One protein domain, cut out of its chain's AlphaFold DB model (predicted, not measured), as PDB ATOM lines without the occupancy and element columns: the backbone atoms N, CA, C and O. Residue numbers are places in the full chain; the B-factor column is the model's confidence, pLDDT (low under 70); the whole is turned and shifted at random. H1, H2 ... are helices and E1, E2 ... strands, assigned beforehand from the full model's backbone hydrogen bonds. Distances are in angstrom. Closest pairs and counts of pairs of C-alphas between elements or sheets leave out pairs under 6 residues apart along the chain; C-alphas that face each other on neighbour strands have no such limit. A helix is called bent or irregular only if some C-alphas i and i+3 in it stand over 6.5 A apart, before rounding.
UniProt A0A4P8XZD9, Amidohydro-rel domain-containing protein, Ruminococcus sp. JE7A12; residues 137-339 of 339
ATOM      1  N   LEU A 137      93.724  31.775  45.077       95.31
ATOM      2  CA  LEU A 137      93.761  31.589  43.625       95.31
ATOM      3  C   LEU A 137      92.418  31.904  42.975       95.31
ATOM      4  O   LEU A 137      92.374  32.579  41.948       95.31
ATOM      5  N   SER A 138      91.316  31.422  43.552       96.00
ATOM      6  CA  SER A 138      89.987  31.619  42.976       96.00
ATOM      7  C   SER A 138      88.861  31.506  43.999       96.00
ATOM      8  O   SER A 138      89.030  30.944  45.084       96.00
ATOM      9  N   ALA A 139      87.699  32.039  43.630       94.81
ATOM     10  CA  ALA A 139      86.444  31.874  44.348       94.81
ATOM     11  C   ALA A 139      85.330  31.449  43.382       94.81
ATOM     12  O   ALA A 139      85.159  32.047  42.315       94.81
ATOM     13  N   GLU A 140      84.550  30.438  43.765       95.75
ATOM     14  CA  GLU A 140      83.344  30.030  43.045       95.75
ATOM     15  C   GLU A 140      82.091  30.523  43.771       95.75
ATOM     16  O   GLU A 140      81.948  30.354  44.981       95.75
ATOM     17  N   TYR A 141      81.156  31.096  43.015       94.94
ATOM     18  CA  TYR A 141      79.851  31.547  43.492       94.94
ATOM     19  C   TYR A 141      78.746  30.854  42.717       94.94
ATOM     20  O   TYR A 141      78.829  30.736  41.494       94.94
ATOM     21  N   VAL A 142      77.670  30.479  43.399       95.25
ATOM     22  CA  VAL A 142      76.510  29.816  42.791       95.25
ATOM     23  C   VAL A 142      75.251  30.626  43.076       95.25
ATOM     24  O   VAL A 142      75.097  31.202  44.158       95.25
ATOM     25  N   SER A 143      74.360  30.717  42.089       94.25
ATOM     26  CA  SER A 143      73.065  31.367  42.264       94.25
ATOM     27  C   SER A 143      72.155  30.532  43.164       94.25
ATOM     28  O   SER A 143      72.228  29.307  43.173       94.25
ATOM     29  N   THR A 144      71.233  31.162  43.891       90.62
ATOM     30  CA  THR A 144      70.328  30.445  44.813       90.62
ATOM     31  C   THR A 144      69.455  29.387  44.122       90.62
ATOM     32  O   THR A 144      69.031  28.428  44.759       90.62
ATOM     33  N   ASP A 145      69.180  29.527  42.821       89.75
ATOM     34  CA  ASP A 145      68.458  28.520  42.030       89.75
ATOM     35  C   ASP A 145      69.359  27.413  41.447       89.75
ATOM     36  O   ASP A 145      68.859  26.514  40.770       89.75
ATOM     37  N   GLY A 146      70.674  27.484  41.676       89.62
ATOM     38  CA  GLY A 146      71.679  26.540  41.190       89.62
ATOM     39  C   GLY A 146      71.930  26.580  39.679       89.62
ATOM     40  O   GLY A 146      72.705  25.771  39.174       89.62
ATOM     41  N   LYS A 147      71.285  27.487  38.933       92.19
ATOM     42  CA  LYS A 147      71.357  27.512  37.460       92.19
ATOM     43  C   LYS A 147      72.575  28.241  36.919       92.19
ATOM     44  O   LYS A 147      72.948  28.058  35.757       92.19
ATOM     45  N   GLN A 148      73.171  29.103  37.733       95.12
ATOM     46  CA  GLN A 148      74.319  29.900  37.349       95.12
ATOM     47  C   GLN A 148      75.442  29.704  38.350       95.12
ATOM     48  O   GLN A 148      75.220  29.615  39.557       95.12
ATOM     49  N   ARG A 149      76.664  29.681  37.830       95.94
ATOM     50  CA  ARG A 149      77.874  29.724  38.646       95.94
ATOM     51  C   ARG A 149      78.862  30.706  38.048       95.94
ATOM     52  O   ARG A 149      78.870  30.918  36.834       95.94
ATOM     53  N   ARG A 150      79.688  31.308  38.888       94.81
ATOM     54  CA  ARG A 150      80.743  32.237  38.486       94.81
ATOM     55  C   ARG A 150      82.032  31.815  39.152       94.81
ATOM     56  O   ARG A 150      82.023  31.531  40.343       94.81
ATOM     57  N   VAL A 151      83.107  31.792  38.383       96.44
ATOM     58  CA  VAL A 151      84.455  31.535  38.886       96.44
ATOM     59  C   VAL A 151      85.246  32.811  38.706       96.44
ATOM     60  O   VAL A 151      85.322  33.328  37.591       96.44
ATOM     61  N   ILE A 152      85.793  33.317  39.801       96.06
ATOM     62  CA  ILE A 152      86.649  34.497  39.821       96.06
ATOM     63  C   ILE A 152      88.068  34.030  40.119       96.06
ATOM     64  O   ILE A 152      88.260  33.309  41.094       96.06
ATOM     65  N   ASN A 153      89.042  34.437  39.305       96.56
ATOM     66  CA  ASN A 153      90.454  34.118  39.512       96.56
ATOM     67  C   ASN A 153      91.233  35.369  39.927       96.56
ATOM     68  O   ASN A 153      91.098  36.429  39.308       96.56
ATOM     69  N   TYR A 154      92.054  35.200  40.960       94.88
ATOM     70  CA  TYR A 154      92.877  36.227  41.602       94.88
ATOM     71  C   TYR A 154      94.383  35.945  41.471       94.88
ATOM     72  O   TYR A 154      95.192  36.713  41.981       94.88
ATOM     73  N   ASP A 155      94.772  34.862  40.795       94.44
ATOM     74  CA  ASP A 155      96.159  34.403  40.638       94.44
ATOM     75  C   ASP A 155      97.113  35.477  40.086       94.44
ATOM     76  O   ASP A 155      98.277  35.539  40.484       94.44
ATOM     77  N   ARG A 156      96.604  36.353  39.214       95.81
ATOM     78  CA  ARG A 156      97.337  37.473  38.602       95.81
ATOM     79  C   ARG A 156      97.134  38.812  39.314       95.81
ATOM     80  O   ARG A 156      97.688  39.823  38.881       95.81
ATOM     81  N   TYR A 157      96.363  38.860  40.400       94.50
ATOM     82  CA  TYR A 157      96.072  40.120  41.082       94.50
ATOM     83  C   TYR A 157      97.326  40.726  41.720       94.50
ATOM     84  O   TYR A 157      97.595  41.908  41.540       94.50
ATOM     85  N   GLU A 158      98.126  39.930  42.427       91.75
ATOM     86  CA  GLU A 158      99.274  40.480  43.158       91.75
ATOM     87  C   GLU A 158     100.386  40.976  42.220       91.75
ATOM     88  O   GLU A 158     101.010  42.001  42.484       91.75
ATOM     89  N   SER A 159     100.617  40.273  41.108       93.88
ATOM     90  CA  SER A 159     101.681  40.597  40.152       93.88
ATOM     91  C   SER A 159     101.271  41.611  39.086       93.88
ATOM     92  O   SER A 159     102.109  42.388  38.638       93.88
ATOM     93  N   GLU A 160     100.012  41.578  38.643       96.44
ATOM     94  CA  GLU A 160      99.543  42.330  37.471       96.44
ATOM     95  C   GLU A 160      98.290  43.172  37.752       96.44
ATOM     96  O   GLU A 160      97.847  43.911  36.875       96.44
ATOM     97  N   GLN A 161      97.701  43.063  38.948       96.31
ATOM     98  CA  GLN A 161      96.425  43.691  39.316       96.31
ATOM     99  C   GLN A 161      95.293  43.317  38.352       96.31
ATOM    100  O   GLN A 161      94.401  44.116  38.056       96.31
ATOM    101  N   ILE A 162      95.340  42.074  37.866       97.31
ATOM    102  CA  ILE A 162      94.352  41.505  36.960       97.31
ATOM    103  C   ILE A 162      93.472  40.506  37.703       97.31
ATOM    104  O   ILE A 162      93.962  39.625  38.407       97.31
ATOM    105  N   ILE A 163      92.163  40.642  37.510       96.56
ATOM    106  CA  ILE A 163      91.138  39.720  38.006       96.56
ATOM    107  C   ILE A 163      90.332  39.250  36.804       96.56
ATOM    108  O   ILE A 163      89.936  40.058  35.962       96.56
ATOM    109  N   THR A 164      90.067  37.949  36.721       97.25
ATOM    110  CA  THR A 164      89.207  37.395  35.667       97.25
ATOM    111  C   THR A 164      87.957  36.776  36.258       97.25
ATOM    112  O   THR A 164      87.980  36.228  37.357       97.25
ATOM    113  N   GLN A 165      86.860  36.846  35.515       96.25
ATOM    114  CA  GLN A 165      85.604  36.205  35.865       96.25
ATOM    115  C   GLN A 165      85.090  35.399  34.678       96.25
ATOM    116  O   GLN A 165      84.994  35.905  33.563       96.25
ATOM    117  N   ILE A 166      84.661  34.166  34.935       96.94
ATOM    118  CA  ILE A 166      83.914  33.358  33.973       96.94
ATOM    119  C   ILE A 166      82.546  33.051  34.565       96.94
ATOM    120  O   ILE A 166      82.431  32.440  35.627       96.94
ATOM    121  N   THR A 167      81.495  33.442  33.853       95.50
ATOM    122  CA  THR A 167      80.115  33.110  34.209       95.50
ATOM    123  C   THR A 167      79.645  31.921  33.391       95.50
ATOM    124  O   THR A 167      79.762  31.914  32.164       95.50
ATOM    125  N   PHE A 168      79.043  30.942  34.056       96.38
ATOM    126  CA  PHE A 168      78.396  29.792  33.444       96.38
ATOM    127  C   PHE A 168      76.887  29.844  33.684       96.38
ATOM    128  O   PHE A 168      76.433  30.174  34.781       96.38
ATOM    129  N   LYS A 169      76.112  29.463  32.668       94.50
ATOM    130  CA  LYS A 169      74.664  29.239  32.759       94.50
ATOM    131  C   LYS A 169      74.351  27.855  32.220       94.50
ATOM    132  O   LYS A 169      74.833  27.505  31.143       94.50
ATOM    133  N   ASP A 170      73.608  27.064  32.987       90.69
ATOM    134  CA  ASP A 170      73.242  25.687  32.624       90.69
ATOM    135  C   ASP A 170      74.469  24.846  32.199       90.69
ATOM    136  O   ASP A 170      74.464  24.131  31.196       90.69
ATOM    137  N   GLY A 171      75.578  25.005  32.933       88.62
ATOM    138  CA  GLY A 171      76.844  24.296  32.704       88.62
ATOM    139  C   GLY A 171      77.702  24.812  31.542       88.62
ATOM    140  O   GLY A 171      78.834  24.359  31.385       88.62
ATOM    141  N   LYS A 172      77.228  25.777  30.747       93.31
ATOM    142  CA  LYS A 172      77.968  26.333  29.602       93.31
ATOM    143  C   LYS A 172      78.562  27.693  29.936       93.31
ATOM    144  O   LYS A 172      77.906  28.507  30.585       93.31
ATOM    145  N   LYS A 173      79.787  27.957  29.460       95.62
ATOM    146  CA  LYS A 173      80.406  29.289  29.536       95.62
ATOM    147  C   LYS A 173      79.483  30.281  28.828       95.62
ATOM    148  O   LYS A 173      79.184  30.123  27.648       95.62
ATOM    149  N   TRP A 174      78.996  31.255  29.584       95.31
ATOM    150  CA  TRP A 174      78.063  32.270  29.116       95.31
ATOM    151  C   TRP A 174      78.787  33.575  28.813       95.31
ATOM    152  O   TRP A 174      78.553  34.160  27.762       95.31
ATOM    153  N   ALA A 175      79.683  34.007  29.700       95.75
ATOM    154  CA  ALA A 175      80.489  35.200  29.487       95.75
ATOM    155  C   ALA A 175      81.834  35.121  30.217       95.75
ATOM    156  O   ALA A 175      81.995  34.328  31.148       95.75
ATOM    157  N   GLU A 176      82.771  35.955  29.788       97.06
ATOM    158  CA  GLU A 176      84.098  36.126  30.373       97.06
ATOM    159  C   GLU A 176      84.441  37.603  30.487       97.06
ATOM    160  O   GLU A 176      84.125  38.392  29.595       97.06
ATOM    161  N   GLU A 177      85.087  37.955  31.588       97.12
ATOM    162  CA  GLU A 177      85.531  39.306  31.889       97.12
ATOM    163  C   GLU A 177      86.971  39.282  32.394       97.12
ATOM    164  O   GLU A 177      87.343  38.411  33.182       97.12
ATOM    165  N   GLU A 178      87.763  40.258  31.966       98.12
ATOM    166  CA  GLU A 178      89.071  40.573  32.534       98.12
ATOM    167  C   GLU A 178      89.051  42.031  32.994       98.12
ATOM    168  O   GLU A 178      88.650  42.928  32.249       98.12
ATOM    169  N   PHE A 179      89.479  42.261  34.227       98.00
ATOM    170  CA  PHE A 179      89.590  43.578  34.830       98.00
ATOM    171  C   PHE A 179      91.053  43.827  35.167       98.00
ATOM    172  O   PHE A 179      91.664  43.012  35.853       98.00
ATOM    173  N   THR A 180      91.597  44.961  34.739       98.25
ATOM    174  CA  THR A 180      92.790  45.541  35.364       98.25
ATOM    175  C   THR A 180      92.306  46.594  36.344       98.25
ATOM    176  O   THR A 180      91.481  47.434  35.977       98.25
ATOM    177  N   VAL A 181      92.784  46.541  37.582       96.88
ATOM    178  CA  VAL A 181      92.326  47.415  38.668       96.88
ATOM    179  C   VAL A 181      93.498  48.100  39.365       96.88
ATOM    180  O   VAL A 181      94.632  47.638  39.300       96.88
ATOM    181  N   ASP A 182      93.241  49.203  40.056       94.69
ATOM    182  CA  ASP A 182      94.169  49.722  41.060       94.69
ATOM    183  C   ASP A 182      94.017  48.975  42.405       94.69
ATOM    184  O   ASP A 182      93.212  48.049  42.555       94.69
ATOM    185  N   ARG A 183      94.823  49.352  43.406       93.19
ATOM    186  CA  ARG A 183      94.787  48.731  44.741       93.19
ATOM    187  C   ARG A 183      93.530  49.101  45.548       93.19
ATOM    188  O   ARG A 183      93.207  48.384  46.488       93.19
ATOM    189  N   SER A 184      92.756  50.107  45.129       93.19
ATOM    190  CA  SER A 184      91.411  50.396  45.658       93.19
ATOM    191  C   SER A 184      90.308  49.541  45.008       93.19
ATOM    192  O   SER A 184      89.121  49.709  45.308       93.19
ATOM    193  N   LEU A 185      90.701  48.624  44.110       94.75
ATOM    194  CA  LEU A 185      89.844  47.784  43.268       94.75
ATOM    195  C   LEU A 185      89.013  48.563  42.239       94.75
ATOM    196  O   LEU A 185      88.064  48.016  41.673       94.75
ATOM    197  N   SER A 186      89.363  49.822  41.962       95.81
ATOM    198  CA  SER A 186      88.765  50.569  40.858       95.81
ATOM    199  C   SER A 186      89.375  50.108  39.540       95.81
ATOM    200  O   SER A 186      90.592  50.009  39.402       95.81
ATOM    201  N   ALA A 187      88.530  49.830  38.548       97.50
ATOM    202  CA  ALA A 187      88.987  49.418  37.235       97.50
ATOM    203  C   ALA A 187      89.755  50.548  36.536       97.50
ATOM    204  O   ALA A 187      89.383  51.723  36.579       97.50
ATOM    205  N   THR A 188      90.826  50.158  35.859       97.38
ATOM    206  CA  THR A 188      91.563  50.965  34.882       97.38
ATOM    207  C   THR A 188      91.375  50.406  33.476       97.38
ATOM    208  O   THR A 188      91.418  51.155  32.501       97.38
ATOM    209  N   LYS A 189      91.076  49.108  33.358       98.50
ATOM    210  CA  LYS A 189      90.697  48.453  32.109       98.50
ATOM    211  C   LYS A 189      89.664  47.362  32.363       98.50
ATOM    212  O   LYS A 189      89.705  46.681  33.384       98.50
ATOM    213  N   TRP A 190      88.769  47.172  31.404       98.44
ATOM    214  CA  TRP A 190      87.779  46.106  31.401       98.44
ATOM    215  C   TRP A 190      87.629  45.528  29.997       98.44
ATOM    216  O   TRP A 190      87.414  46.261  29.033       98.44
ATOM    217  N   VAL A 191      87.723  44.209  29.889       98.38
ATOM    218  CA  VAL A 191      87.422  43.449  28.677       98.38
ATOM    219  C   VAL A 191      86.260  42.521  28.988       98.38
ATOM    220  O   VAL A 191      86.308  41.797  29.977       98.38
ATOM    221  N   TYR A 192      85.225  42.526  28.150       97.81
ATOM    222  CA  TYR A 192      84.044  41.682  28.315       97.81
ATOM    223  C   TYR A 192      83.687  40.970  27.026       97.81
ATOM    224  O   TYR A 192      83.493  41.599  25.989       97.81
ATOM    225  N   ASN A 193      83.547  39.653  27.107       97.62
ATOM    226  CA  ASN A 193      83.176  38.813  25.986       97.62
ATOM    227  C   ASN A 193      81.953  37.958  26.333       97.62
ATOM    228  O   ASN A 193      81.946  37.196  27.304       97.62
ATOM    229  N   ARG A 194      80.920  38.048  25.495       96.31
ATOM    230  CA  ARG A 194      79.757  37.161  25.492       96.31
ATOM    231  C   ARG A 194      79.491  36.712  24.049       96.31
ATOM    232  O   ARG A 194      78.743  37.365  23.317       96.31
ATOM    233  N   PRO A 195      80.056  35.560  23.638       93.50
ATOM    234  CA  PRO A 195      79.965  35.089  22.256       93.50
ATOM    235  C   PRO A 195      78.534  34.826  21.782       93.50
ATOM    236  O   PRO A 195      78.233  34.995  20.606       93.50
ATOM    237  N   SER A 196      77.626  34.441  22.688       93.81
ATOM    238  CA  SER A 196      76.255  34.046  22.336       93.81
ATOM    239  C   SER A 196      75.445  35.135  21.631       93.81
ATOM    240  O   SER A 196      74.456  34.818  20.977       93.81
ATOM    241  N   ASP A 197      75.815  36.405  21.803       94.44
ATOM    242  CA  ASP A 197      75.159  37.526  21.134       94.44
ATOM    243  C   ASP A 197      76.129  38.473  20.418       94.44
ATOM    244  O   ASP A 197      75.727  39.568  20.045       94.44
ATOM    245  N   ASN A 198      77.368  38.052  20.144       95.88
ATOM    246  CA  ASN A 198      78.392  38.893  19.506       95.88
ATOM    247  C   ASN A 198      78.692  40.172  20.312       95.88
ATOM    248  O   ASN A 198      78.741  41.284  19.765       95.88
ATOM    249  N   THR A 199      78.827  40.023  21.631       97.31
ATOM    250  CA  THR A 199      79.279  41.098  22.514       97.31
ATOM    251  C   THR A 199      80.765  40.942  22.808       97.31
ATOM    252  O   THR A 199      81.177  39.946  23.395       97.31
ATOM    253  N   GLU A 200      81.538  41.957  22.448       97.94
ATOM    254  CA  GLU A 200      82.972  42.089  22.695       97.94
ATOM    255  C   GLU A 200      83.240  43.548  23.057       97.94
ATOM    256  O   GLU A 200      83.148  44.426  22.204       97.94
ATOM    257  N   ILE A 201      83.516  43.830  24.323       98.25
ATOM    258  CA  ILE A 201      83.724  45.183  24.835       98.25
ATOM    259  C   ILE A 201      85.150  45.311  25.342       98.25
ATOM    260  O   ILE A 201      85.656  44.427  26.033       98.25
ATOM    261  N   ASN A 202      85.768  46.443  25.034       98.50
ATOM    262  CA  ASN A 202      87.007  46.889  25.642       98.50
ATOM    263  C   ASN A 202      86.784  48.299  26.182       98.50
ATOM    264  O   ASN A 202      86.287  49.168  25.467       98.50
ATOM    265  N   ALA A 203      87.134  48.533  27.437       98.62
ATOM    266  CA  ALA A 203      87.069  49.844  28.045       98.62
ATOM    267  C   ALA A 203      88.354  50.143  28.817       98.62
ATOM    268  O   ALA A 203      88.859  49.284  29.536       98.62
ATOM    269  N   VAL A 204      88.873  51.363  28.684       98.62
ATOM    270  CA  VAL A 204      90.100  51.817  29.357       98.62
ATOM    271  C   VAL A 204      89.855  53.186  29.979       98.62
ATOM    272  O   VAL A 204      89.319  54.074  29.315       98.62
ATOM    273  N   LYS A 205      90.245  53.361  31.243       97.44
ATOM    274  CA  LYS A 205      90.217  54.639  31.957       97.44
ATOM    275  C   LYS A 205      91.586  55.304  31.874       97.44
ATOM    276  O   LYS A 205      92.549  54.815  32.452       97.44
ATOM    277  N   GLU A 206      91.648  56.456  31.218       93.19
ATOM    278  CA  GLU A 206      92.849  57.291  31.114       93.19
ATOM    279  C   GLU A 206      92.471  58.753  31.336       93.19
ATOM    280  O   GLU A 206      91.477  59.226  30.783       93.19
ATOM    281  N   ASN A 207      93.257  59.484  32.132       89.56
ATOM    282  CA  ASN A 207      93.051  60.917  32.401       89.56
ATOM    283  C   ASN A 207      91.607  61.255  32.826       89.56
ATOM    284  O   ASN A 207      91.016  62.238  32.379       89.56
ATOM    285  N   GLY A 208      91.010  60.395  33.657       87.62
ATOM    286  CA  GLY A 208      89.646  60.572  34.147       87.62
ATOM    287  C   GLY A 208      88.535  60.262  33.139       87.62
ATOM    288  O   GLY A 208      87.374  60.550  33.428       87.62
ATOM    289  N   VAL A 209      88.841  59.670  31.984       91.06
ATOM    290  CA  VAL A 209      87.851  59.292  30.965       91.06
ATOM    291  C   VAL A 209      87.883  57.791  30.738       91.06
ATOM    292  O   VAL A 209      88.934  57.248  30.410       91.06
ATOM    293  N   ILE A 210      86.732  57.124  30.849       96.81
ATOM    294  CA  ILE A 210      86.574  55.748  30.369       96.81
ATOM    295  C   ILE A 210      86.228  55.796  28.883       96.81
ATOM    296  O   ILE A 210      85.145  56.253  28.516       96.81
ATOM    297  N   LYS A 211      87.126  55.302  28.035       97.25
ATOM    298  CA  LYS A 211      86.877  55.072  26.608       97.25
ATOM    299  C   LYS A 211      86.411  53.640  26.422       97.25
ATOM    300  O   LYS A 211      87.175  52.725  26.709       97.25
ATOM    301  N   LEU A 212      85.184  53.451  25.953       97.88
ATOM    302  CA  LEU A 212      84.579  52.155  25.664       97.88
ATOM    303  C   LEU A 212      84.469  51.960  24.151       97.88
ATOM    304  O   LEU A 212      83.929  52.814  23.452       97.88
ATOM    305  N   SER A 213      84.917  50.806  23.668       98.19
ATOM    306  CA  SER A 213      84.854  50.395  22.267       98.19
ATOM    307  C   SER A 213      84.429  48.931  22.114       98.19
ATOM    308  O   SER A 213      84.379  48.171  23.087       98.19
ATOM    309  N   GLY A 214      84.109  48.536  20.881       97.75
ATOM    310  CA  GLY A 214      83.817  47.153  20.502       97.75
ATOM    311  C   GLY A 214      82.399  46.980  19.964       97.75
ATOM    312  O   GLY A 214      81.907  47.807  19.199       97.75
ATOM    313  N   SER A 215      81.734  45.897  20.346       97.50
ATOM    314  CA  SER A 215      80.378  45.545  19.930       97.50
ATOM    315  C   SER A 215      79.558  45.073  21.124       97.50
ATOM    316  O   SER A 215      79.996  44.231  21.899       97.50
ATOM    317  N   PHE A 216      78.329  45.565  21.252       96.62
ATOM    318  CA  PHE A 216      77.339  45.035  22.184       96.62
ATOM    319  C   PHE A 216      76.174  44.471  21.389       96.62
ATOM    320  O   PHE A 216      75.489  45.209  20.677       96.62
ATOM    321  N   LYS A 217      75.930  43.165  21.503       95.62
ATOM    322  CA  LYS A 217      74.885  42.474  20.739       95.62
ATOM    323  C   LYS A 217      75.017  42.636  19.217       95.62
ATOM    324  O   LYS A 217      74.030  42.901  18.528       95.62
ATOM    325  N   GLY A 218      76.246  42.588  18.704       95.94
ATOM    326  CA  GLY A 218      76.563  42.856  17.296       95.94
ATOM    327  C   GLY A 218      76.487  44.332  16.879       95.94
ATOM    328  O   GLY A 218      76.701  44.635  15.707       95.94
ATOM    329  N   LYS A 219      76.158  45.259  17.792       95.50
ATOM    330  CA  LYS A 219      76.082  46.694  17.495       95.50
ATOM    331  C   LYS A 219      77.363  47.403  17.931       95.50
ATOM    332  O   LYS A 219      77.668  47.356  19.127       95.50
ATOM    333  N   PRO A 220      78.046  48.124  17.024       97.56
ATOM    334  CA  PRO A 220      79.241  48.888  17.361       97.56
ATOM    335  C   PRO A 220      79.023  49.805  18.564       97.56
ATOM    336  O   PRO A 220      77.970  50.436  18.692       97.56
ATOM    337  N   GLN A 221      80.013  49.860  19.447       96.38
ATOM    338  CA  GLN A 221      80.089  50.802  20.553       96.38
ATOM    339  C   GLN A 221      81.348  51.653  20.395       96.38
ATOM    340  O   GLN A 221      82.429  51.126  20.146       96.38
ATOM    341  N   ASP A 222      81.182  52.957  20.580       95.06
ATOM    342  CA  ASP A 222      82.251  53.942  20.701       95.06
ATOM    343  C   ASP A 222      81.719  55.053  21.611       95.06
ATOM    344  O   ASP A 222      80.806  55.797  21.241       95.06
ATOM    345  N   LYS A 223      82.144  55.042  22.874       90.44
ATOM    346  CA  LYS A 223      81.609  55.918  23.923       90.44
ATOM    347  C   LYS A 223      82.727  56.395  24.829       90.44
ATOM    348  O   LYS A 223      83.663  55.661  25.122       90.44
ATOM    349  N   SER A 224      82.576  57.613  25.330       90.25
ATOM    350  CA  SER A 224      83.457  58.181  26.347       90.25
ATOM    351  C   SER A 224      82.638  58.618  27.553       90.25
ATOM    352  O   SER A 224      81.599  59.260  27.400       90.25
ATOM    353  N   PHE A 225      83.107  58.271  28.748       87.88
ATOM    354  CA  PHE A 225      82.466  58.631  30.008       87.88
ATOM    355  C   PHE A 225      83.452  59.381  30.901       87.88
ATOM    356  O   PHE A 225      84.487  58.834  31.282       87.88
ATOM    357  N   GLN A 226      83.133  60.628  31.242       87.19
ATOM    358  CA  GLN A 226      83.941  61.425  32.161       87.19
ATOM    359  C   GLN A 226      83.670  60.962  33.592       87.19
ATOM    360  O   GLN A 226      82.543  61.091  34.064       87.19
ATOM    361  N   ILE A 227      84.697  60.445  34.268       86.62
ATOM    362  CA  ILE A 227      84.628  60.069  35.685       86.62
ATOM    363  C   ILE A 227      85.705  60.692  36.577       86.62
ATOM    364  O   ILE A 227      85.627  60.560  37.789       86.62
ATOM    365  N   GLY A 228      86.705  61.384  36.024       88.06
ATOM    366  CA  GLY A 228      87.793  61.968  36.816       88.06
ATOM    367  C   GLY A 228      88.453  60.940  37.748       88.06
ATOM    368  O   GLY A 228      88.705  59.792  37.367       88.06
ATOM    369  N   GLU A 229      88.643  61.341  39.002       88.19
ATOM    370  CA  GLU A 229      89.138  60.498  40.102       88.19
ATOM    371  C   GLU A 229      88.055  59.582  40.712       88.19
ATOM    372  O   GLU A 229      88.280  58.923  41.722       88.19
ATOM    373  N   GLY A 230      86.859  59.526  40.122       92.06
ATOM    374  CA  GLY A 230      85.772  58.665  40.577       92.06
ATOM    375  C   GLY A 230      86.099  57.177  40.471       92.06
ATOM    376  O   GLY A 230      86.850  56.734  39.591       92.06
ATOM    377  N   LEU A 231      85.479  56.394  41.354       95.06
ATOM    378  CA  LEU A 231      85.640  54.945  41.419       95.06
ATOM    379  C   LEU A 231      84.915  54.268  40.248       95.06
ATOM    380  O   LEU A 231      83.684  54.300  40.162       95.06
ATOM    381  N   TRP A 232      85.661  53.606  39.364       96.50
ATOM    382  CA  TRP A 232      85.094  52.745  38.326       96.50
ATOM    383  C   TRP A 232      84.971  51.317  38.854       96.50
ATOM    384  O   TRP A 232      85.760  50.431  38.531       96.50
ATOM    385  N   TYR A 233      83.969  51.068  39.690       95.75
ATOM    386  CA  TYR A 233      83.695  49.718  40.188       95.75
ATOM    387  C   TYR A 233      82.863  48.931  39.171       95.75
ATOM    388  O   TYR A 233      81.661  48.736  39.342       95.75
ATOM    389  N   GLN A 234      83.508  48.511  38.078       95.38
ATOM    390  CA  GLN A 234      82.865  47.727  37.018       95.38
ATOM    391  C   GLN A 234      82.411  46.352  37.524       95.38
ATOM    392  O   GLN A 234      81.298  45.914  37.234       95.38
ATOM    393  N   MET A 235      83.259  45.701  38.321       86.69
ATOM    394  CA  MET A 235      82.962  44.448  39.011       86.69
ATOM    395  C   MET A 235      82.244  44.732  40.336       86.69
ATOM    396  O   MET A 235      82.801  44.574  41.419       86.69
ATOM    397  N   MET A 236      81.004  45.217  40.237       80.44
ATOM    398  CA  MET A 236      80.253  45.801  41.359       80.44
ATOM    399  C   MET A 236      80.268  44.952  42.636       80.44
ATOM    400  O   MET A 236      80.329  45.488  43.731       80.44
ATOM    401  N   ASP A 237      80.212  43.633  42.513       74.88
ATOM    402  CA  ASP A 237      80.156  42.697  43.630       74.88
ATOM    403  C   ASP A 237      81.532  42.305  44.193       74.88
ATOM    404  O   ASP A 237      81.615  41.824  45.319       74.88
ATOM    405  N   MET A 238      82.609  42.556  43.447       78.81
ATOM    406  CA  MET A 238      83.985  42.238  43.833       78.81
ATOM    407  C   MET A 238      84.810  43.460  44.266       78.81
ATOM    408  O   MET A 238      85.888  43.286  44.823       78.81
ATOM    409  N   CYS A 239      84.346  44.690  44.017       83.81
ATOM    410  CA  CYS A 239      85.077  45.918  44.375       83.81
ATOM    411  C   CYS A 239      84.893  46.360  45.835       83.81
ATOM    412  O   CYS A 239      85.617  47.225  46.324       83.81
ATOM    413  N   PHE A 240      83.929  45.787  46.560       91.62
ATOM    414  CA  PHE A 240      83.639  46.203  47.931       91.62
ATOM    415  C   PHE A 240      84.623  45.802  49.039       91.62
ATOM    416  O   PHE A 240      84.507  46.431  50.088       91.62
ATOM    417  N   PRO A 241      85.580  44.863  48.893       91.94
ATOM    418  CA  PRO A 241      86.540  44.577  49.961       91.94
ATOM    419  C   PRO A 241      87.276  45.834  50.460       91.94
ATOM    420  O   PRO A 241      87.315  46.099  51.663       91.94
ATOM    421  N   ALA A 242      87.770  46.672  49.539       92.00
ATOM    422  CA  ALA A 242      88.465  47.917  49.870       92.00
ATOM    423  C   ALA A 242      87.541  48.919  50.588       92.00
ATOM    424  O   ALA A 242      87.883  49.475  51.636       92.00
ATOM    425  N   PHE A 243      86.312  49.091  50.087       94.56
ATOM    426  CA  PHE A 243      85.312  49.941  50.736       94.56
ATOM    427  C   PHE A 243      84.903  49.412  52.120       94.56
ATOM    428  O   PHE A 243      84.822  50.199  53.066       94.56
ATOM    429  N   ALA A 244      84.685  48.105  52.270       93.31
ATOM    430  CA  ALA A 244      84.310  47.464  53.526       93.31
ATOM    431  C   ALA A 244      85.348  47.742  54.626       93.31
ATOM    432  O   ALA A 244      84.962  48.103  55.738       93.31
ATOM    433  N   ASN A 245      86.636  47.696  54.270       89.56
ATOM    434  CA  ASN A 245      87.767  47.955  55.167       89.56
ATOM    435  C   ASN A 245      88.068  49.448  55.397       89.56
ATOM    436  O   ASN A 245      88.841  49.794  56.289       89.56
ATOM    437  N   SER A 246      87.463  50.349  54.619       93.00
ATOM    438  CA  SER A 246      87.627  51.796  54.796       93.00
ATOM    439  C   SER A 246      86.887  52.334  56.030       93.00
ATOM    440  O   SER A 246      85.993  51.690  56.583       93.00
ATOM    441  N   LYS A 247      87.187  53.579  56.418       94.19
ATOM    442  CA  LYS A 247      86.417  54.326  57.434       94.19
ATOM    443  C   LYS A 247      85.162  55.010  56.875       94.19
ATOM    444  O   LYS A 247      84.448  55.657  57.627       94.19
ATOM    445  N   LEU A 248      84.919  54.909  55.568       95.44
ATOM    446  CA  LEU A 248      83.797  55.574  54.911       95.44
ATOM    447  C   LEU A 248      82.499  54.815  55.181       95.44
ATOM    448  O   LEU A 248      82.473  53.585  55.099       95.44
ATOM    449  N   ASP A 249      81.423  55.548  55.444       95.88
ATOM    450  CA  ASP A 249      80.083  54.972  55.597       95.88
ATOM    451  C   ASP A 249      79.384  54.763  54.250       95.88
ATOM    452  O   ASP A 249      78.558  53.859  54.107       95.88
ATOM    453  N   GLU A 250      79.714  55.595  53.262       95.69
ATOM    454  CA  GLU A 250      79.078  55.630  51.951       95.69
ATOM    455  C   GLU A 250      80.073  56.056  50.866       95.69
ATOM    456  O   GLU A 250      80.945  56.892  51.112       95.69
ATOM    457  N   ILE A 251      79.927  55.477  49.674       95.75
ATOM    458  CA  ILE A 251      80.675  55.838  48.468       95.75
ATOM    459  C   ILE A 251      79.745  55.971  47.263       95.75
ATOM    460  O   ILE A 251      78.694  55.328  47.198       95.75
ATOM    461  N   LEU A 252      80.183  56.758  46.283       93.50
ATOM    462  CA  LEU A 252      79.654  56.773  44.926       93.50
ATOM    463  C   LEU A 252      80.634  56.071  43.990       93.50
ATOM    464  O   LEU A 252      81.848  56.232  44.108       93.50
ATOM    465  N   PHE A 253      80.110  55.311  43.040       94.94
ATOM    466  CA  PHE A 253      80.922  54.648  42.026       94.94
ATOM    467  C   PHE A 253      80.134  54.456  40.729       94.94
ATOM    468  O   PHE A 253      78.902  54.564  40.701       94.94
ATOM    469  N   TYR A 254      80.862  54.155  39.653       93.75
ATOM    470  CA  TYR A 254      80.340  54.250  38.295       93.75
ATOM    471  C   TYR A 254      80.596  52.987  37.465       93.75
ATOM    472  O   TYR A 254      81.650  52.880  36.850       93.75
ATOM    473  N   PRO A 255      79.668  52.019  37.413       95.25
ATOM    474  CA  PRO A 255      79.756  50.873  36.513       95.25
ATOM    475  C   PRO A 255      79.121  51.165  35.148       95.25
ATOM    476  O   PRO A 255      78.217  51.992  35.013       95.25
ATOM    477  N   ILE A 256      79.522  50.404  34.133       95.19
ATOM    478  CA  ILE A 256      78.876  50.365  32.818       95.19
ATOM    479  C   ILE A 256      77.911  49.175  32.780       95.19
ATOM    480  O   ILE A 256      78.304  48.036  33.033       95.19
ATOM    481  N   GLY A 257      76.640  49.421  32.455       90.38
ATOM    482  CA  GLY A 257      75.602  48.385  32.472       90.38
ATOM    483  C   GLY A 257      75.756  47.337  31.362       90.38
ATOM    484  O   GLY A 257      75.812  47.683  30.189       90.38
ATOM    485  N   THR A 258      75.732  46.045  31.699       84.81
ATOM    486  CA  THR A 258      75.847  44.910  30.745       84.81
ATOM    487  C   THR A 258      74.552  44.109  30.556       84.81
ATOM    488  O   THR A 258      74.521  43.096  29.846       84.81
ATOM    489  N   GLY A 259      73.473  44.545  31.211       80.44
ATOM    490  CA  GLY A 259      72.175  43.875  31.205       80.44
ATOM    491  C   GLY A 259      71.298  44.213  30.000       80.44
ATOM    492  O   GLY A 259      71.566  45.133  29.235       80.44
ATOM    493  N   ASP A 260      70.181  43.501  29.887       76.75
ATOM    494  CA  ASP A 260      69.194  43.666  28.813       76.75
ATOM    495  C   ASP A 260      68.129  44.707  29.181       76.75
ATOM    496  O   ASP A 260      66.926  44.450  29.158       76.75
ATOM    497  N   ASN A 261      68.578  45.887  29.598       76.88
ATOM    498  CA  ASN A 261      67.707  46.949  30.089       76.88
ATOM    499  C   ASN A 261      68.055  48.301  29.448       76.88
ATOM    500  O   ASN A 261      68.950  48.409  28.615       76.88
ATOM    501  N   ARG A 262      67.320  49.353  29.826       69.62
ATOM    502  CA  ARG A 262      67.514  50.702  29.262       69.62
ATOM    503  C   ARG A 262      68.885  51.318  29.572       69.62
ATOM    504  O   ARG A 262      69.238  52.291  28.925       69.62
ATOM    505  N   GLY A 263      69.616  50.789  30.554       75.88
ATOM    506  CA  GLY A 263      70.956  51.239  30.937       75.88
ATOM    507  C   GLY A 263      72.090  50.435  30.296       75.88
ATOM    508  O   GLY A 263      73.240  50.595  30.699       75.88
ATOM    509  N   ALA A 264      71.795  49.551  29.339       86.94
ATOM    510  CA  ALA A 264      72.815  48.775  28.643       86.94
ATOM    511  C   ALA A 264      73.837  49.686  27.941       86.94
ATOM    512  O   ALA A 264      73.469  50.577  27.174       86.94
ATOM    513  N   MET A 265      75.124  49.427  28.173       91.81
ATOM    514  CA  MET A 265      76.263  50.197  27.662       91.81
ATOM    515  C   MET A 265      76.215  51.688  28.026       91.81
ATOM    516  O   MET A 265      76.740  52.527  27.289       91.81
ATOM    517  N   SER A 266      75.566  52.029  29.135       88.81
ATOM    518  CA  SER A 266      75.561  53.368  29.720       88.81
ATOM    519  C   SER A 266      76.230  53.331  31.087       88.81
ATOM    520  O   SER A 266      76.170  52.317  31.787       88.81
ATOM    521  N   LEU A 267      76.845  54.449  31.465       88.69
ATOM    522  CA  LEU A 267      77.369  54.645  32.810       88.69
ATOM    523  C   LEU A 267      76.202  54.788  33.800       88.69
ATOM    524  O   LEU A 267      75.289  55.587  33.579       88.69
ATOM    525  N   GLY A 268      76.222  54.006  34.873       87.62
ATOM    526  CA  GLY A 268      75.364  54.202  36.038       87.62
ATOM    527  C   GLY A 268      76.118  54.931  37.145       87.62
ATOM    528  O   GLY A 268      77.329  54.808  37.236       87.62
ATOM    529  N   GLU A 269      75.408  55.655  38.005       89.88
ATOM    530  CA  GLU A 269      75.943  56.168  39.273       89.88
ATOM    531  C   GLU A 269      75.241  55.418  40.406       89.88
ATOM    532  O   GLU A 269      74.011  55.454  40.524       89.88
ATOM    533  N   PHE A 270      76.012  54.716  41.227       92.75
ATOM    534  CA  PHE A 270      75.492  53.967  42.360       92.75
ATOM    535  C   PHE A 270      76.026  54.536  43.664       92.75
ATOM    536  O   PHE A 270      77.195  54.900  43.753       92.75
ATOM    537  N   ALA A 271      75.167  54.550  44.679       93.25
ATOM    538  CA  ALA A 271      75.563  54.772  46.059       93.25
ATOM    539  C   ALA A 271      75.637  53.426  46.778       93.25
ATOM    540  O   ALA A 271      74.664  52.664  46.756       93.25
ATOM    541  N   ALA A 272      76.775  53.133  47.405       96.12
ATOM    542  CA  ALA A 272      76.945  51.998  48.305       96.12
ATOM    543  C   ALA A 272      77.145  52.495  49.733       96.12
ATOM    544  O   ALA A 272      77.992  53.345  49.979       96.12
ATOM    545  N   LYS A 273      76.388  51.933  50.674       97.06
ATOM    546  CA  LYS A 273      76.368  52.331  52.080       97.06
ATOM    547  C   LYS A 273      76.511  51.125  52.993       97.06
ATOM    548  O   LYS A 273      75.806  50.132  52.808       97.06
ATOM    549  N   LYS A 274      77.364  51.222  54.012       97.44
ATOM    550  CA  LYS A 274      77.434  50.238  55.099       97.44
ATOM    551  C   LYS A 274      76.194  50.383  55.974       97.44
ATOM    552  O   LYS A 274      75.896  51.465  56.473       97.44
ATOM    553  N   ILE A 275      75.447  49.298  56.134       96.94
ATOM    554  CA  ILE A 275      74.172  49.290  56.869       96.94
ATOM    555  C   ILE A 275      74.206  48.430  58.134       96.94
ATOM    556  O   ILE A 275      73.190  48.295  58.809       96.94
ATOM    557  N   GLY A 276      75.367  47.868  58.468       96.25
ATOM    558  CA  GLY A 276      75.592  47.135  59.708       96.25
ATOM    559  C   GLY A 276      76.552  45.972  59.523       96.25
ATOM    560  O   GLY A 276      77.141  45.787  58.457       96.25
ATOM    561  N   THR A 277      76.680  45.175  60.574       96.25
ATOM    562  CA  THR A 277      77.436  43.923  60.576       96.25
ATOM    563  C   THR A 277      76.533  42.789  61.025       96.25
ATOM    564  O   THR A 277      75.780  42.957  61.984       96.25
ATOM    565  N   GLU A 278      76.614  41.636  60.373       95.88
ATOM    566  CA  GLU A 278      75.872  40.445  60.784       95.88
ATOM    567  C   GLU A 278      76.595  39.156  60.400       95.88
ATOM    568  O   GLU A 278      77.453  39.141  59.516       95.88
ATOM    569  N   ASN A 279      76.236  38.066  61.076       96.62
ATOM    570  CA  ASN A 279      76.782  36.750  60.780       96.62
ATOM    571  C   ASN A 279      75.991  36.090  59.649       96.62
ATOM    572  O   ASN A 279      74.765  35.993  59.719       96.62
ATOM    573  N   VAL A 280      76.701  35.587  58.640       94.19
ATOM    574  CA  VAL A 280      76.129  34.814  57.533       94.19
ATOM    575  C   VAL A 280      76.688  33.400  57.584       94.19
ATOM    576  O   VAL A 280      77.904  33.214  57.599       94.19
ATOM    577  N   SER A 281      75.810  32.399  57.602       92.25
ATOM    578  CA  SER A 281      76.205  30.989  57.583       92.25
ATOM    579  C   SER A 281      75.927  30.373  56.212       92.25
ATOM    580  O   SER A 281      74.775  30.322  55.787       92.25
ATOM    581  N   ILE A 282      76.974  29.888  55.543       86.81
ATOM    582  CA  ILE A 282      76.912  29.203  54.245       86.81
ATOM    583  C   ILE A 282      77.568  27.832  54.402       86.81
ATOM    584  O   ILE A 282      78.684  27.744  54.911       86.81
ATOM    585  N   ASP A 283      76.866  26.763  54.015       84.75
ATOM    586  CA  ASP A 283      77.361  25.378  54.065       84.75
ATOM    587  C   ASP A 283      78.025  24.991  55.411       84.75
ATOM    588  O   ASP A 283      79.031  24.289  55.468       84.75
ATOM    589  N   GLY A 284      77.463  25.467  56.530       85.62
ATOM    590  CA  GLY A 284      77.951  25.181  57.887       85.62
ATOM    591  C   GLY A 284      79.124  26.048  58.364       85.62
ATOM    592  O   GLY A 284      79.463  26.003  59.545       85.62
ATOM    593  N   LYS A 285      79.706  26.888  57.499       90.69
ATOM    594  CA  LYS A 285      80.707  27.894  57.875       90.69
ATOM    595  C   LYS A 285      80.031  29.230  58.163       90.69
ATOM    596  O   LYS A 285      79.155  29.657  57.419       90.69
ATOM    597  N   THR A 286      80.439  29.892  59.243       95.12
ATOM    598  CA  THR A 286      79.914  31.210  59.630       95.12
ATOM    599  C   THR A 286      80.949  32.291  59.362       95.12
ATOM    600  O   THR A 286      82.112  32.138  59.727       95.12
ATOM    601  N   TYR A 287      80.500  33.376  58.741       95.31
ATOM    602  CA  TYR A 287      81.286  34.547  58.381       95.31
ATOM    603  C   TYR A 287      80.728  35.767  59.110       95.31
ATOM    604  O   TYR A 287      79.511  35.946  59.157       95.31
ATOM    605  N   SER A 288      81.607  36.603  59.660       96.88
ATOM    606  CA  SER A 288      81.227  37.896  60.234       96.88
ATOM    607  C   SER A 288      81.317  38.939  59.130       96.88
ATOM    608  O   SER A 288      82.418  39.262  58.694       96.88
ATOM    609  N   CYS A 289      80.188  39.457  58.655       97.06
ATOM    610  CA  CYS A 289      80.143  40.270  57.443       97.06
ATOM    611  C   CYS A 289      79.786  41.729  57.728       97.06
ATOM    612  O   CYS A 289      78.873  42.007  58.505       97.06
ATOM    613  N   VAL A 290      80.419  42.660  57.010       97.06
ATOM    614  CA  VAL A 290      79.864  43.999  56.776       97.06
ATOM    615  C   VAL A 290      78.770  43.875  55.724       97.06
ATOM    616  O   VAL A 290      78.990  43.330  54.639       97.06
ATOM    617  N   LYS A 291      77.586  44.397  56.036       96.94
ATOM    618  CA  LYS A 291      76.456  44.451  55.117       96.94
ATOM    619  C   LYS A 291      76.435  45.794  54.404       96.94
ATOM    620  O   LYS A 291      76.362  46.845  55.043       96.94
ATOM    621  N   ILE A 292      76.464  45.758  53.081       96.81
ATOM    622  CA  ILE A 292      76.460  46.934  52.215       96.81
ATOM    623  C   ILE A 292      75.152  46.957  51.425       96.81
ATOM    624  O   ILE A 292      74.802  45.983  50.760       96.81
ATOM    625  N   SER A 293      74.424  48.072  51.495       95.88
ATOM    626  CA  SER A 293      73.296  48.353  50.607       95.88
ATOM    627  C   SER A 293      73.758  49.171  49.420       95.88
ATOM    628  O   SER A 293      74.550  50.095  49.593       95.88
ATOM    629  N   MET A 294      73.204  48.897  48.250       94.56
ATOM    630  CA  MET A 294      73.587  49.568  47.020       94.56
ATOM    631  C   MET A 294      72.357  49.966  46.216       94.56
ATOM    632  O   MET A 294      71.469  49.143  45.987       94.56
ATOM    633  N   VAL A 295      72.307  51.218  45.770       91.06
ATOM    634  CA  VAL A 295      71.183  51.763  45.001       91.06
ATOM    635  C   VAL A 295      71.673  52.560  43.804       91.06
ATOM    636  O   VAL A 295      72.712  53.211  43.861       91.06
ATOM    637  N   LEU A 296      70.895  52.543  42.724       86.19
ATOM    638  CA  LEU A 296      71.088  53.462  41.605       86.19
ATOM    639  C   LEU A 296      70.605  54.847  42.053       86.19
ATOM    640  O   LEU A 296      69.435  54.981  42.414       86.19
ATOM    641  N   THR A 297      71.465  55.868  42.050       81.56
ATOM    642  CA  THR A 297      71.171  57.151  42.724       81.56
ATOM    643  C   THR A 297      69.921  57.838  42.170       81.56
ATOM    644  O   THR A 297      69.087  58.324  42.931       81.56
ATOM    645  N   MET A 298      69.727  57.795  40.849       69.75
ATOM    646  CA  MET A 298      68.541  58.352  40.184       69.75
ATOM    647  C   MET A 298      67.253  57.541  40.403       69.75
ATOM    648  O   MET A 298      66.158  58.052  40.172       69.75
ATOM    649  N   PHE A 299      67.356  56.280  40.834       74.25
ATOM    650  CA  PHE A 299      66.223  55.357  40.959       74.25
ATOM    651  C   PHE A 299      66.305  54.523  42.240       74.25
ATOM    652  O   PHE A 299      66.033  53.322  42.231       74.25
ATOM    653  N   SER A 300      66.660  55.155  43.359       79.12
ATOM    654  CA  SER A 300      66.901  54.460  44.629       79.12
ATOM    655  C   SER A 300      65.683  53.699  45.166       79.12
ATOM    656  O   SER A 300      65.827  52.740  45.919       79.12
ATOM    657  N   TRP A 301      64.480  54.080  44.731       74.69
ATOM    658  CA  TRP A 301      63.218  53.408  45.044       74.69
ATOM    659  C   TRP A 301      62.961  52.138  44.218       74.69
ATOM    660  O   TRP A 301      62.127  51.323  44.604       74.69
ATOM    661  N   ALA A 302      63.621  51.973  43.068       77.31
ATOM    662  CA  ALA A 302      63.313  50.902  42.120       77.31
ATOM    663  C   ALA A 302      64.032  49.591  42.456       77.31
ATOM    664  O   ALA A 302      63.513  48.509  42.181       77.31
ATOM    665  N   TRP A 303      65.235  49.684  43.023       87.38
ATOM    666  CA  TRP A 303      66.073  48.529  43.305       87.38
ATOM    667  C   TRP A 303      67.078  48.824  44.420       87.38
ATOM    668  O   TRP A 303      67.649  49.912  44.487       87.38
ATOM    669  N   THR A 304      67.324  47.828  45.268       93.56
ATOM    670  CA  THR A 304      68.380  47.864  46.283       93.56
ATOM    671  C   THR A 304      69.084  46.515  46.307       93.56
ATOM    672  O   THR A 304      68.467  45.503  46.649       93.56
ATOM    673  N   GLY A 305      70.364  46.511  45.953       94.38
ATOM    674  CA  GLY A 305      71.257  45.371  46.125       94.38
ATOM    675  C   GLY A 305      71.787  45.302  47.553       94.38
ATOM    676  O   GLY A 305      71.934  46.328  48.218       94.38
ATOM    677  N   LEU A 306      72.060  44.091  48.017       95.62
ATOM    678  CA  LEU A 306      72.631  43.796  49.325       95.62
ATOM    679  C   LEU A 306      73.863  42.913  49.134       95.62
ATOM    680  O   LEU A 306      73.802  41.934  48.394       95.62
ATOM    681  N   PHE A 307      74.960  43.255  49.802       96.12
ATOM    682  CA  PHE A 307      76.241  42.557  49.706       96.12
ATOM    683  C   PHE A 307      76.785  42.304  51.104       96.12
ATOM    684  O   PHE A 307      76.748  43.190  51.956       96.12
ATOM    685  N   TRP A 308      77.286  41.096  51.328       96.06
ATOM    686  CA  TRP A 308      77.868  40.675  52.593       96.06
ATOM    687  C   TRP A 308      79.336  40.378  52.372       96.06
ATOM    688  O   TRP A 308      79.675  39.402  51.705       96.06
ATOM    689  N   VAL A 309      80.184  41.240  52.917       95.44
ATOM    690  CA  VAL A 309      81.635  41.169  52.765       95.44
ATOM    691  C   VAL A 309      82.232  40.719  54.088       95.44
ATOM    692  O   VAL A 309      82.023  41.380  55.104       95.44
ATOM    693  N   ASP A 310      82.938  39.593  54.092       94.44
ATOM    694  CA  ASP A 310      83.576  39.050  55.287       94.44
ATOM    695  C   ASP A 310      84.599  40.040  55.857       94.44
ATOM    696  O   ASP A 310      85.491  40.511  55.162       94.44
ATOM    697  N   THR A 311      84.472  40.341  57.142       92.00
ATOM    698  CA  THR A 311      85.329  41.284  57.877       92.00
ATOM    699  C   THR A 311      86.768  40.802  58.014       92.00
ATOM    700  O   THR A 311      87.669  41.626  58.129       92.00
ATOM    701  N   ALA A 312      86.997  39.487  58.016       89.75
ATOM    702  CA  ALA A 312      88.336  38.933  58.177       89.75
ATOM    703  C   ALA A 312      89.118  38.944  56.860       89.75
ATOM    704  O   ALA A 312      90.284  39.326  56.828       89.75
ATOM    705  N   THR A 313      88.478  38.507  55.775       85.75
ATOM    706  CA  THR A 313      89.152  38.310  54.487       85.75
ATOM    707  C   THR A 313      88.833  39.378  53.452       85.75
ATOM    708  O   THR A 313      89.549  39.479  52.464       85.75
ATOM    709  N   GLY A 314      87.768  40.160  53.631       86.44
ATOM    710  CA  GLY A 314      87.215  41.047  52.610       86.44
ATOM    711  C   GLY A 314      86.468  40.312  51.494       86.44
ATOM    712  O   GLY A 314      86.014  40.952  50.557       86.44
ATOM    713  N   GLN A 315      86.323  38.988  51.546       88.81
ATOM    714  CA  GLN A 315      85.659  38.238  50.481       88.81
ATOM    715  C   GLN A 315      84.150  38.482  50.485       88.81
ATOM    716  O   GLN A 315      83.515  38.535  51.540       88.81
ATOM    717  N   LEU A 316      83.547  38.571  49.300       92.62
ATOM    718  CA  LEU A 316      82.095  38.528  49.186       92.62
ATOM    719  C   LEU A 316      81.612  37.127  49.592       92.62
ATOM    720  O   LEU A 316      82.048  36.120  49.050       92.62
ATOM    721  N   VAL A 317      80.691  37.053  50.545       94.44
ATOM    722  CA  VAL A 317      80.119  35.787  51.034       94.44
ATOM    723  C   VAL A 317      78.754  35.537  50.410       94.44
ATOM    724  O   VAL A 317      78.410  34.412  50.046       94.44
ATOM    725  N   GLN A 318      77.962  36.597  50.282       93.88
ATOM    726  CA  GLN A 318      76.610  36.546  49.750       93.88
ATOM    727  C   GLN A 318      76.281  37.866  49.057       93.88
ATOM    728  O   GLN A 318      76.745  38.930  49.471       93.88
ATOM    729  N   SER A 319      75.425  37.812  48.042       94.19
ATOM    730  CA  SER A 319      74.711  38.983  47.539       94.19
ATOM    731  C   SER A 319      73.227  38.683  47.356       94.19
ATOM    732  O   SER A 319      72.794  37.526  47.342       94.19
ATOM    733  N   GLY A 320      72.422  39.733  47.270       93.50
ATOM    734  CA  GLY A 320      70.980  39.629  47.144       93.50
ATOM    735  C   GLY A 320      70.316  40.966  46.867       93.50
ATOM    736  O   GLY A 320      70.969  41.963  46.561       93.50
ATOM    737  N   VAL A 321      68.993  40.989  46.994       94.19
ATOM    738  CA  VAL A 321      68.175  42.177  46.735       94.19
ATOM    739  C   VAL A 321      67.129  42.383  47.821       94.19
ATOM    740  O   VAL A 321      66.605  41.429  48.406       94.19
ATOM    741  N   LYS A 322      66.770  43.643  48.064       92.88
ATOM    742  CA  LYS A 322      65.623  43.997  48.903       92.88
ATOM    743  C   LYS A 322      64.347  44.010  48.059       92.88
ATOM    744  O   LYS A 322      64.256  44.736  47.073       92.88
ATOM    745  N   LYS A 323      63.334  43.233  48.458       86.69
ATOM    746  CA  LYS A 323      62.006  43.191  47.825       86.69
ATOM    747  C   LYS A 323      60.923  43.515  48.855       86.69
ATOM    748  O   LYS A 323      60.509  42.663  49.642       86.69
ATOM    749  N   GLY A 324      60.461  44.765  48.845       85.19
ATOM    750  CA  GLY A 324      59.599  45.296  49.901       85.19
ATOM    751  C   GLY A 324      60.342  45.307  51.241       85.19
ATOM    752  O   GLY A 324      61.431  45.867  51.341       85.19
ATOM    753  N   ASN A 325      59.778  44.637  52.248       83.25
ATOM    754  CA  ASN A 325      60.383  44.518  53.583       83.25
ATOM    755  C   ASN A 325      61.195  43.227  53.777       83.25
ATOM    756  O   ASN A 325      61.584  42.922  54.900       83.25
ATOM    757  N   LYS A 326      61.411  42.443  52.714       89.00
ATOM    758  CA  LYS A 326      62.149  41.176  52.776       89.00
ATOM    759  C   LYS A 326      63.438  41.252  51.975       89.00
ATOM    760  O   LYS A 326      63.507  41.929  50.949       89.00
ATOM    761  N   GLU A 327      64.425  40.500  52.425       91.44
ATOM    762  CA  GLU A 327      65.686  40.291  51.726       91.44
ATOM    763  C   GLU A 327      65.637  38.952  50.998       91.44
ATOM    764  O   GLU A 327      65.073  37.977  51.501       91.44
ATOM    765  N   LYS A 328      66.191  38.916  49.789       92.25
ATOM    766  CA  LYS A 328      66.270  37.710  48.977       92.25
ATOM    767  C   LYS A 328      67.728  37.497  48.561       92.25
ATOM    768  O   LYS A 328      68.207  38.272  47.733       92.25
ATOM    769  N   PRO A 329      68.416  36.479  49.104       90.00
ATOM    770  CA  PRO A 329      69.712  36.049  48.590       90.00
ATOM    771  C   PRO A 329      69.613  35.666  47.111       90.00
ATOM    772  O   PRO A 329      68.594  35.124  46.670       90.00
ATOM    773  N   GLU A 330      70.659  35.975  46.354       90.75
ATOM    774  CA  GLU A 330      70.763  35.648  44.930       90.75
ATOM    775  C   GLU A 330      72.031  34.866  44.602       90.75
ATOM    776  O   GLU A 330      71.959  33.959  43.776       90.75
ATOM    777  N   TRP A 331      73.153  35.171  45.259       93.00
ATOM    778  CA  TRP A 331      74.430  34.490  45.050       93.00
ATOM    779  C   TRP A 331      75.106  34.180  46.371       93.00
ATOM    780  O   TRP A 331      75.065  34.994  47.295       93.00
ATOM    781  N   GLN A 332      75.751  33.021  46.442       94.38
ATOM    782  CA  GLN A 332      76.471  32.562  47.623       94.38
ATOM    783  C   GLN A 332      77.843  32.031  47.226       94.38
ATOM    784  O   GLN A 332      77.985  31.374  46.191       94.38
ATOM    785  N   LEU A 333      78.841  32.338  48.051       94.56
ATOM    786  CA  LEU A 333      80.167  31.751  47.958       94.56
ATOM    787  C   LEU A 333      80.058  30.238  48.161       94.56
ATOM    788  O   LEU A 333      79.475  29.783  49.143       94.56
ATOM    789  N   LYS A 334      80.622  29.469  47.232       94.44
ATOM    790  CA  LYS A 334      80.606  28.008  47.258       94.44
ATOM    791  C   LYS A 334      81.954  27.419  47.637       94.44
ATOM    792  O   LYS A 334      82.008  26.493  48.440       94.44
ATOM    793  N   GLU A 335      83.026  27.947  47.060       93.38
ATOM    794  CA  GLU A 335      84.369  27.398  47.229       93.38
ATOM    795  C   GLU A 335      85.427  28.496  47.127       93.38
ATOM    796  O   GLU A 335      85.261  29.468  46.388       93.38
ATOM    797  N   LEU A 336      86.513  28.325  47.879       93.38
ATOM    798  CA  LEU A 336      87.724  29.134  47.801       93.38
ATOM    799  C   LEU A 336      88.901  28.201  47.551       93.38
ATOM    800  O   LEU A 336      89.099  27.251  48.309       93.38
ATOM    801  N   THR A 337      89.701  28.510  46.539       95.44
ATOM    802  CA  THR A 337      90.904  27.743  46.205       95.44
ATOM    803  C   THR A 337      92.138  28.528  46.619       95.44
ATOM    804  O   THR A 337      92.259  29.703  46.272       95.44
ATOM    805  N   TYR A 338      93.066  27.873  47.316       93.81
ATOM    806  CA  TYR A 338      94.363  28.426  47.708       93.81
ATOM    807  C   TYR A 338      95.510  27.619  47.080       93.81
ATOM    808  O   TYR A 338      95.300  26.479  46.661       93.81
ATOM    809  N   LYS A 339      96.693  28.233  46.986       89.56
ATOM    810  CA  LYS A 339      97.933  27.634  46.472       89.56
ATOM    811  C   LYS A 339      98.437  26.456  47.304       89.56
ATOM    812  O   LYS A 339      98.313  26.513  48.547       89.56
TER     813      LYS A 339
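Overview. This is residues 137 to 339 of the 339 residues of the protein "Amidohydro-rel domain-containing protein" of Ruminococcus sp. JE7A12 (UniProt A0A4P8XZD9). What is the main picture? One long antiparallel sheet of fourteen strands curls like part of a barrel, open between its edge strands E8 and E9, and folds back on itself at E11. H2 packs on E10, E11 and E12, and the unnamed residues 227 to 239 reach into the middle. What is it made of? The 203 printed residues hold two named helices and fourteen named strands, in the order E1 E2 H1 E3 E4 E5 E6 E7 E8 H2 E9 E10 E11 E12 E13 E14, and the class is mostly strand. How large is it? It is compact and rounded, with a radius of gyration of the C-alphas of 16.5 A and spans of 46 by 38 by 36 A.

Along the chain. Where does the first half run? E1, residues 137 to 143, begins at C-alpha 137 (93.761, 31.589, 43.625). E2 is 148 to 153, H1 157 to 160, E3 162 to 169 and E4 172 to 181, 27.1 A long. E5 is 187 to 194, E6 199 to 206, E7 209 to 216 and E8 219 to 226. What follows? H2 is 240 to 245, E9 250 to 253, E10 270 to 282, 27.5 A long, and E11 285 to 296, 31.8 A long. E12 is 304 to 310, E13 316 to 323, and E14, residues 326 to 338, is 35.0 A long and ends at C-alpha 338 (94.363, 28.426, 47.708).

Arrangement. How is the sheet ordered? It runs E8 E7 E6 E5 E4 E3 E2 E1 E14 E13 E12 E11 E10 E9, twisted, with two meanders, each strand the antiparallel neighbour of the one before: E3 to E8 and E9 to E14. E1 and E14 are antiparallel at 151 degrees, with N 140 and O 335 2.9 A apart, and the hairpin E10 and E11 has N 287 and O 280 2.8 A apart. Where does it fold? E10 bends by 86 degrees at residue 278 and E11 by 66 degrees at 288; in this folded sheet, one sheet bent into two leaves, E8 to E12 in sheet order face E10 and E9, with E11 as the hinge. Where are the helices? H2 is on the sheet, its closest C-alphas to E12 being Pro 241 and Val 309, 6.6 A apart, and its O i to N i+4 pairs are within hydrogen-bond range. H1, too short for such a pair, only grazes the sheet.

Size, cuts and confidence. Which C-alphas are farthest apart? Those of Asp 222 and Gly 284, 47.2 A. Which links are long? E8 to H2 has 13 residues and E9 to E10 has 16; the printed part has no cut. Where is confidence low? Residues 262 and 298 are under 70; the mean pLDDT of the printed part is 92.6.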